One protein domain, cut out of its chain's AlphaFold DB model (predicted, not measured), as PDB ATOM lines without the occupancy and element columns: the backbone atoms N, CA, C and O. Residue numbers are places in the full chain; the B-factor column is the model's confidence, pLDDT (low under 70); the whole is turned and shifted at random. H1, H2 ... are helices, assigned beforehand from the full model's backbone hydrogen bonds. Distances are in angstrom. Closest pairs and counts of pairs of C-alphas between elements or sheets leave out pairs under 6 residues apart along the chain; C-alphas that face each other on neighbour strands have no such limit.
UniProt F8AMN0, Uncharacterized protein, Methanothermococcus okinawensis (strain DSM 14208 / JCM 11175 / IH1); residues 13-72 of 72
ATOM      1  N   GLU A  13     -26.376  -2.625  -5.295       90.94
ATOM      2  CA  GLU A  13     -25.611  -1.608  -6.035       90.94
ATOM      3  C   GLU A  13     -24.133  -1.548  -5.628       90.94
ATOM      4  O   GLU A  13     -23.260  -1.195  -6.424       90.94
ATOM      5  N   THR A  14     -23.835  -1.934  -4.388       92.69
ATOM      6  CA  THR A  14     -22.461  -2.013  -3.904       92.69
ATOM      7  C   THR A  14     -21.704  -3.157  -4.580       92.69
ATOM      8  O   THR A  14     -20.554  -2.969  -4.985       92.69
ATOM      9  N   ASP A  15     -22.348  -4.313  -4.746       94.19
ATOM     10  CA  ASP A  15     -21.774  -5.447  -5.471       94.19
ATOM     11  C   ASP A  15     -21.526  -5.098  -6.938       94.19
ATOM     12  O   ASP A  15     -20.435  -5.348  -7.451       94.19
ATOM     13  N   LYS A  16     -22.502  -4.457  -7.594       94.62
ATOM     14  CA  LYS A  16     -22.384  -4.032  -8.998       94.62
ATOM     15  C   LYS A  16     -21.207  -3.080  -9.202       94.62
ATOM     16  O   LYS A  16     -20.381  -3.318 -10.079       94.62
ATOM     17  N   MET A  17     -21.079  -2.055  -8.354       95.44
ATOM     18  CA  MET A  17     -19.964  -1.104  -8.433       95.44
ATOM     19  C   MET A  17     -18.608  -1.790  -8.224       95.44
ATOM     20  O   MET A  17     -17.643  -1.473  -8.916       95.44
ATOM     21  N   ALA A  18     -18.506  -2.705  -7.258       96.88
ATOM     22  CA  ALA A  18     -17.254  -3.402  -6.992       96.88
ATOM     23  C   ALA A  18     -16.839  -4.318  -8.153       96.88
ATOM     24  O   ALA A  18     -15.665  -4.357  -8.520       96.88
ATOM     25  N   ILE A  19     -17.802  -5.024  -8.743       96.12
ATOM     26  CA  ILE A  19     -17.574  -5.908  -9.887       96.12
ATOM     27  C   ILE A  19     -17.166  -5.107 -11.127       96.12
ATOM     28  O   ILE A  19     -16.209  -5.494 -11.789       96.12
ATOM     29  N   ASP A  20     -17.807  -3.969 -11.398       95.56
ATOM     30  CA  ASP A  20     -17.439  -3.089 -12.517       95.56
ATOM     31  C   ASP A  20     -15.996  -2.562 -12.397       95.56
ATOM     32  O   ASP A  20     -15.223  -2.610 -13.356       95.56
ATOM     33  N   ILE A  21     -15.580  -2.159 -11.189       97.25
ATOM     34  CA  ILE A  21     -14.185  -1.778 -10.916       97.25
ATOM     35  C   ILE A  21     -13.225  -2.921 -11.278       97.25
ATOM     36  O   ILE A  21     -12.175  -2.679 -11.870       97.25
ATOM     37  N   LEU A  22     -13.567  -4.160 -10.918       96.94
ATOM     38  CA  LEU A  22     -12.716  -5.329 -11.143       96.94
ATOM     39  C   LEU A  22     -12.676  -5.768 -12.613       96.94
ATOM     40  O   LEU A  22     -11.617  -6.172 -13.083       96.94
ATOM     41  N   ILE A  23     -13.786  -5.655 -13.346       96.06
ATOM     42  CA  ILE A  23     -13.838  -5.945 -14.788       96.06
ATOM     43  C   ILE A  23     -12.928  -4.988 -15.562       96.06
ATOM     44  O   ILE A  23     -12.220  -5.411 -16.471       96.06
ATOM     45  N   ASN A  24     -12.899  -3.715 -15.167       95.00
ATOM     46  CA  ASN A  24     -12.064  -2.700 -15.804       95.00
ATOM     47  C   ASN A  24     -10.611  -2.698 -15.299       95.00
ATOM     48  O   ASN A  24      -9.774  -1.988 -15.854       95.00
ATOM     49  N   ALA A  25     -10.283  -3.493 -14.274       95.38
ATOM     50  CA  ALA A  25      -8.953  -3.528 -13.668       95.38
ATOM     51  C   ALA A  25      -7.808  -3.795 -14.671       95.38
ATOM     52  O   ALA A  25      -6.785  -3.121 -14.561       95.38
ATOM     53  N   PRO A  26      -7.939  -4.680 -15.682       94.38
ATOM     54  CA  PRO A  26      -6.881  -4.888 -16.678       94.38
ATOM     55  C   PRO A  26      -6.532  -3.647 -17.515       94.38
ATOM     56  O   PRO A  26      -5.458  -3.604 -18.107       94.38
ATOM     57  N   LEU A  27      -7.425  -2.653 -17.578       95.56
ATOM     58  CA  LEU A  27      -7.235  -1.406 -18.329       95.56
ATOM     59  C   LEU A  27      -6.662  -0.272 -17.467       95.56
ATOM     60  O   LEU A  27      -6.346   0.796 -17.988       95.56
ATOM     61  N   MET A  28      -6.554  -0.481 -16.156       96.56
ATOM     62  CA  MET A  28      -6.094   0.531 -15.212       96.56
ATOM     63  C   MET A  28      -4.567   0.614 -15.181       96.56
ATOM     64  O   MET A  28      -3.861  -0.397 -15.189       96.56
ATOM     65  N   SER A  29      -4.047   1.830 -15.039       98.00
ATOM     66  CA  SER A  29      -2.660   2.058 -14.633       98.00
ATOM     67  C   SER A  29      -2.399   1.569 -13.202       98.00
ATOM     68  O   SER A  29      -3.318   1.368 -12.405       98.00
ATOM     69  N   GLU A  30      -1.127   1.448 -12.814       95.69
ATOM     70  CA  GLU A  30      -0.745   1.080 -11.442       95.69
ATOM     71  C   GLU A  30      -1.337   2.037 -10.389       95.69
ATOM     72  O   GLU A  30      -1.796   1.613  -9.323       95.69
ATOM     73  N   HIS A  31      -1.373   3.337 -10.699       96.25
ATOM     74  CA  HIS A  31      -1.936   4.348  -9.809       96.25
ATOM     75  C   HIS A  31      -3.445   4.147  -9.602       96.25
ATOM     76  O   HIS A  31      -3.925   4.130  -8.464       96.25
ATOM     77  N   GLU A  32      -4.183   3.945 -10.693       97.12
ATOM     78  CA  GLU A  32      -5.625   3.686 -10.666       97.12
ATOM     79  C   GLU A  32      -5.940   2.368  -9.960       97.12
ATOM     80  O   GLU A  32      -6.839   2.322  -9.121       97.12
ATOM     81  N   MET A  33      -5.136   1.329 -10.195       95.50
ATOM     82  CA  MET A  33      -5.259   0.038  -9.523       95.50
ATOM     83  C   MET A  33      -5.105   0.177  -8.003       95.50
ATOM     84  O   MET A  33      -5.903  -0.358  -7.229       95.50
ATOM     85  N   LYS A  34      -4.113   0.945  -7.538       96.56
ATOM     86  CA  LYS A  34      -3.915   1.202  -6.104       96.56
ATOM     87  C   LYS A  34      -5.116   1.923  -5.488       96.56
ATOM     88  O   LYS A  34      -5.530   1.590  -4.371       96.56
ATOM     89  N   TYR A  35      -5.694   2.886  -6.206       96.75
ATOM     90  CA  TYR A  35      -6.917   3.562  -5.778       96.75
ATOM     91  C   TYR A  35      -8.119   2.602  -5.750       96.75
ATOM     92  O   TYR A  35      -8.838   2.552  -4.747       96.75
ATOM     93  N   ALA A  36      -8.291   1.785  -6.791       97.00
ATOM     94  CA  ALA A  36      -9.345   0.783  -6.903       97.00
ATOM     95  C   ALA A  36      -9.304  -0.225  -5.745       97.00
ATOM     96  O   ALA A  36     -10.315  -0.425  -5.067       97.00
ATOM     97  N   VAL A  37      -8.128  -0.776  -5.424       96.44
ATOM     98  CA  VAL A  37      -7.942  -1.698  -4.289       96.44
ATOM     99  C   VAL A  37      -8.352  -1.048  -2.964       96.44
ATOM    100  O   VAL A  37      -9.028  -1.672  -2.140       96.44
ATOM    101  N   ASN A  38      -7.977   0.214  -2.738       96.56
ATOM    102  CA  ASN A  38      -8.363   0.932  -1.524       96.56
ATOM    103  C   ASN A  38      -9.875   1.181  -1.462       96.56
ATOM    104  O   ASN A  38     -10.491   0.963  -0.414       96.56
ATOM    105  N   LYS A  39     -10.485   1.578  -2.582       96.62
ATOM    106  CA  LYS A  39     -11.931   1.788  -2.697       96.62
ATOM    107  C   LYS A  39     -12.701   0.496  -2.412       96.62
ATOM    108  O   LYS A  39     -13.596   0.512  -1.567       96.62
ATOM    109  N   LEU A  40     -12.298  -0.630  -3.003       97.44
ATOM    110  CA  LEU A  40     -12.897  -1.950  -2.760       97.44
ATOM    111  C   LEU A  40     -12.837  -2.342  -1.278       97.44
ATOM    112  O   LEU A  40     -13.848  -2.742  -0.704       97.44
ATOM    113  N   LYS A  41     -11.694  -2.140  -0.608       95.75
ATOM    114  CA  LYS A  41     -11.562  -2.410   0.836       95.75
ATOM    115  C   LYS A  41     -12.505  -1.554   1.683       95.75
ATOM    116  O   LYS A  41     -13.066  -2.052   2.659       95.75
ATOM    117  N   ILE A  42     -12.667  -0.271   1.352       95.38
ATOM    118  CA  ILE A  42     -13.573   0.640   2.071       95.38
ATOM    119  C   ILE A  42     -15.023   0.189   1.900       95.38
ATOM    120  O   ILE A  42     -15.770   0.118   2.875       95.38
ATOM    121  N   ILE A  43     -15.413  -0.137   0.674       94.50
ATOM    122  CA  ILE A  43     -16.775  -0.552   0.350       94.50
ATOM    123  C   ILE A  43     -17.092  -1.916   0.991       94.50
ATOM    124  O   ILE A  43     -18.134  -2.062   1.627       94.50
ATOM    125  N   ALA A  44     -16.161  -2.875   0.952       94.31
ATOM    126  CA  ALA A  44     -16.326  -4.178   1.601       94.31
ATOM    127  C   ALA A  44     -16.477  -4.049   3.125       94.31
ATOM    128  O   ALA A  44     -17.301  -4.729   3.731       94.31
ATOM    129  N   LYS A  45     -15.734  -3.127   3.756       93.31
ATOM    130  CA  LYS A  45     -15.894  -2.806   5.184       93.31
ATOM    131  C   LYS A  45     -17.280  -2.255   5.510       93.31
ATOM    132  O   LYS A  45     -17.805  -2.594   6.561       93.31
ATOM    133  N   LYS A  46     -17.857  -1.422   4.636       90.19
ATOM    134  CA  LYS A  46     -19.212  -0.874   4.813       90.19
ATOM    135  C   LYS A  46     -20.294  -1.934   4.617       90.19
ATOM    136  O   LYS A  46     -21.270  -1.936   5.355       90.19
ATOM    137  N   LYS A  47     -20.108  -2.841   3.651       86.81
ATOM    138  CA  LYS A  47     -21.026  -3.960   3.387       86.81
ATOM    139  C   LYS A  47     -20.933  -5.064   4.443       86.81
ATOM    140  O   LYS A  47     -21.878  -5.830   4.627       86.81
ATOM    141  N   LYS A  48     -19.794  -5.165   5.138       86.12
ATOM    142  CA  LYS A  48     -19.573  -6.148   6.198       86.12
ATOM    143  C   LYS A  48     -20.723  -6.101   7.206       86.12
ATOM    144  O   LYS A  48     -20.933  -5.106   7.889       86.12
ATOM    145  N   ASN A  49     -21.390  -7.236   7.361       78.94
ATOM    146  CA  ASN A  49     -22.290  -7.508   8.472       78.94
ATOM    147  C   ASN A  49     -21.663  -8.573   9.388       78.94
ATOM    148  O   ASN A  49     -20.615  -9.139   9.075       78.94
ATOM    149  N   ASN A  50     -22.299  -8.876  10.522       71.88
ATOM    150  CA  ASN A  50     -21.765  -9.836  11.501       71.88
ATOM    151  C   ASN A  50     -21.544 -11.260  10.945       71.88
ATOM    152  O   ASN A  50     -20.888 -12.061  11.603       71.88
ATOM    153  N   LYS A  51     -22.075 -11.587   9.758       72.06
ATOM    154  CA  LYS A  51     -22.043 -12.937   9.180       72.06
ATOM    155  C   LYS A  51     -20.965 -13.144   8.109       72.06
ATOM    156  O   LYS A  51     -20.606 -14.289   7.866       72.06
ATOM    157  N   ARG A  52     -20.458 -12.087   7.462       77.75
ATOM    158  CA  ARG A  52     -19.505 -12.200   6.336       77.75
ATOM    159  C   ARG A  52     -18.177 -11.522   6.664       77.75
ATOM    160  O   ARG A  52     -18.162 -10.387   7.150       77.75
ATOM    161  N   LYS A  53     -17.048 -12.190   6.400       89.38
ATOM    162  CA  LYS A  53     -15.728 -11.554   6.512       89.38
ATOM    163  C   LYS A  53     -15.489 -10.672   5.288       89.38
ATOM    164  O   LYS A  53     -16.062 -10.880   4.226       89.38
ATOM    165  N   ILE A  54     -14.619  -9.674   5.441       91.62
ATOM    166  CA  ILE A  54     -14.253  -8.768   4.339       91.62
ATOM    167  C   ILE A  54     -13.654  -9.556   3.170       91.62
ATOM    168  O   ILE A  54     -13.984  -9.268   2.029       91.62
ATOM    169  N   ASN A  55     -12.820 -10.559   3.457       92.94
ATOM    170  CA  ASN A  55     -12.207 -11.390   2.422       92.94
ATOM    171  C   ASN A  55     -13.267 -12.163   1.631       92.94
ATOM    172  O   ASN A  55     -13.240 -12.093   0.416       92.94
ATOM    173  N   ASP A  56     -14.266 -12.757   2.294       93.19
ATOM    174  CA  ASP A  56     -15.359 -13.462   1.605       93.19
ATOM    175  C   ASP A  56     -16.121 -12.538   0.634       93.19
ATOM    176  O   ASP A  56     -16.533 -12.959  -0.443       93.19
ATOM    177  N   ILE A  57     -16.299 -11.261   1.002       94.50
ATOM    178  CA  ILE A  57     -16.934 -10.248   0.143       94.50
ATOM    179  C   ILE A  57     -16.046  -9.925  -1.069       94.50
ATOM    180  O   ILE A  57     -16.542  -9.847  -2.190       94.50
ATOM    181  N   LEU A  58     -14.739  -9.750  -0.855       95.88
ATOM    182  CA  LEU A  58     -13.785  -9.464  -1.929       95.88
ATOM    183  C   LEU A  58     -13.638 -10.654  -2.890       95.88
ATOM    184  O   LEU A  58     -13.662 -10.458  -4.103       95.88
ATOM    185  N   ASP A  59     -13.546 -11.872  -2.354       95.50
ATOM    186  CA  ASP A  59     -13.441 -13.115  -3.124       95.50
ATOM    187  C   ASP A  59     -14.704 -13.343  -3.960       95.50
ATOM    188  O   ASP A  59     -14.621 -13.726  -5.128       95.50
ATOM    189  N   TYR A  60     -15.878 -13.041  -3.394       94.62
ATOM    190  CA  TYR A  60     -17.142 -13.053  -4.125       94.62
ATOM    191  C   TYR A  60     -17.115 -12.098  -5.327       94.62
ATOM    192  O   TYR A  60     -17.421 -12.518  -6.445       94.62
ATOM    193  N   TRP A  61     -16.710 -10.837  -5.130       96.25
ATOM    194  CA  TRP A  61     -16.629  -9.865  -6.225       96.25
ATOM    195  C   TRP A  61     -15.614 -10.271  -7.291       96.25
ATOM    196  O   TRP A  61     -15.923 -10.180  -8.476       96.25
ATOM    197  N   ALA A  62     -14.440 -10.769  -6.893       96.12
ATOM    198  CA  ALA A  62     -13.412 -11.236  -7.821       96.12
ATOM    199  C   ALA A  62     -13.894 -12.428  -8.661       96.12
ATOM    200  O   ALA A  62     -13.746 -12.423  -9.883       96.12
ATOM    201  N   ASN A  63     -14.533 -13.417  -8.027       95.19
ATOM    202  CA  ASN A  63     -15.094 -14.574  -8.722       95.19
ATOM    203  C   ASN A  63     -16.197 -14.158  -9.711       95.19
ATOM    204  O   ASN A  63     -16.199 -14.589 -10.867       95.19
ATOM    205  N   LYS A  64     -17.111 -13.272  -9.295       94.50
ATOM    206  CA  LYS A  64     -18.169 -12.765 -10.180       94.50
ATOM    207  C   LYS A  64     -17.599 -11.962 -11.349       94.50
ATOM    208  O   LYS A  64     -17.990 -12.233 -12.480       94.50
ATOM    209  N   ALA A  65     -16.659 -11.048 -11.104       95.00
ATOM    210  CA  ALA A  65     -16.005 -10.267 -12.153       95.00
ATOM    211  C   ALA A  65     -15.309 -11.167 -13.180       95.00
ATOM    212  O   ALA A  65     -15.549 -11.017 -14.375       95.00
ATOM    213  N   TYR A  66     -14.544 -12.161 -12.720       94.06
ATOM    214  CA  TYR A  66     -13.907 -13.151 -13.590       94.06
ATOM    215  C   TYR A  66     -14.931 -13.964 -14.392       94.06
ATOM    216  O   TYR A  66     -14.799 -14.141 -15.600       94.06
ATOM    217  N   THR A  67     -15.991 -14.441 -13.735       93.44
ATOM    218  CA  THR A  67     -17.047 -15.212 -14.404       93.44
ATOM    219  C   THR A  67     -17.743 -14.387 -15.487       93.44
ATOM    220  O   THR A  67     -18.087 -14.931 -16.535       93.44
ATOM    221  N   ILE A  68     -17.964 -13.092 -15.245       91.62
ATOM    222  CA  ILE A  68     -18.563 -12.172 -16.218       91.62
ATOM    223  C   ILE A  68     -17.588 -11.920 -17.370       91.62
ATOM    224  O   ILE A  68     -17.968 -12.107 -18.524       91.62
ATOM    225  N   SER A  69     -16.330 -11.577 -17.079       88.69
ATOM    226  CA  SER A  69     -15.332 -11.276 -18.111       88.69
ATOM    227  C   SER A  69     -15.019 -12.474 -19.011       88.69
ATOM    228  O   SER A  69     -14.713 -12.283 -20.175       88.69
ATOM    229  N   MET A  70     -15.105 -13.705 -18.493       86.56
ATOM    230  CA  MET A  70     -14.863 -14.934 -19.264       86.56
ATOM    231  C   MET A  70     -16.062 -15.398 -20.102       86.56
ATOM    232  O   MET A  70     -15.902 -16.245 -20.977       86.56
ATOM    233  N   LYS A  71     -17.270 -14.910 -19.804       76.38
ATOM    234  CA  LYS A  71     -18.486 -15.187 -20.587       76.38
ATOM    235  C   LYS A  71     -18.754 -14.133 -21.665       76.38
ATOM    236  O   LYS A  71     -19.726 -14.288 -22.401       76.38
ATOM    237  N   SER A  72     -17.947 -13.074 -21.696       53.09
ATOM    238  CA  SER A  72     -18.091 -11.911 -22.574       53.09
ATOM    239  C   SER A  72     -17.100 -11.964 -23.729       53.09
ATOM    240  O   SER A  72     -16.008 -12.539 -23.532       53.09
TER     241      SER A  72
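This is residues 13 to 72 of the 72 residues of an uncharacterized protein of Methanothermococcus okinawensis (strain DSM 14208 / JCM 11175 / IH1) (UniProt F8AMN0). Two long helices, H2 and H3, make a V that closes where the last part of H2, residues 40 to 45, meets the first part of H3, residues 54 to 58. The shorter helix H1 packs on both arms of the V, folding back along H2 as a helical hairpin and crossing H3 at a wide angle. The printed part has 60 residues with three named helices, in the order H1, H2, H3 along the chain, and no named strand; its class is all helix. It is compact, with a radius of gyration of the C-alphas of 11.5 A, and the C-alphas span 34 by 28 by 18 A along their three main axes.

The longest helix is H2, residues 30 to 47. H1, residues 13 to 23, touches it, and the closest C-alphas of the two, those of Ala 18 and Leu 40, are 6.2 A apart. H1 and H2 run opposite ways at a shallow tilt of 24 degrees and form a helical hairpin. H3, residues 54 to 70, touches H2 with residues 54 to 58 alone, and H2 touches H3 with residues 40 to 45 alone. The closest C-alphas of H2 and H3 are those of Ala 44 and Ile 54, 5.7 A apart. These two helices run opposite ways at a steep tilt of 57 degrees, and their centres are 13.8 A apart. H1 and H3 touch with 14 pairs of C-alphas within 8 A, the closest being those of Ile 19 and Ala 65 at 5.2 A. They run the same way at a steep tilt of 58 degrees, with centres 9.2 A apart. The helix packing is mostly crossed, but only just: one of the three touching pairs is at a shallow tilt. In H1, H2 and H3 every backbone O i to N i+4 pair is within hydrogen-bond range.

H2, 18 residues from Glu 30 to Lys 47, is 25.6 A long from first to last C-alpha and begins with C-alpha 30 at (-0.745, 1.080, -11.442). H1, 11 residues from Glu 13 to Ile 23, is 15.3 A long, with C-alpha 13 at (-25.611, -1.608, -6.035). H3, 17 residues from Ile 54 to Met 70, is 24.4 A long and ends with C-alpha 70 at (-14.863, -14.934, -19.264).

The two C-alphas farthest apart, those of Ser 29 and Asn 50, are 34.5 A apart. The printed part has no cut and ends at Ser 72, the chain's last residue. The links from H1 to H2 and from H2 to H3 are both short, with 6 residues each. The mean pLDDT of the printed part is 92.2, and residue 72 is the one printed residue under 70.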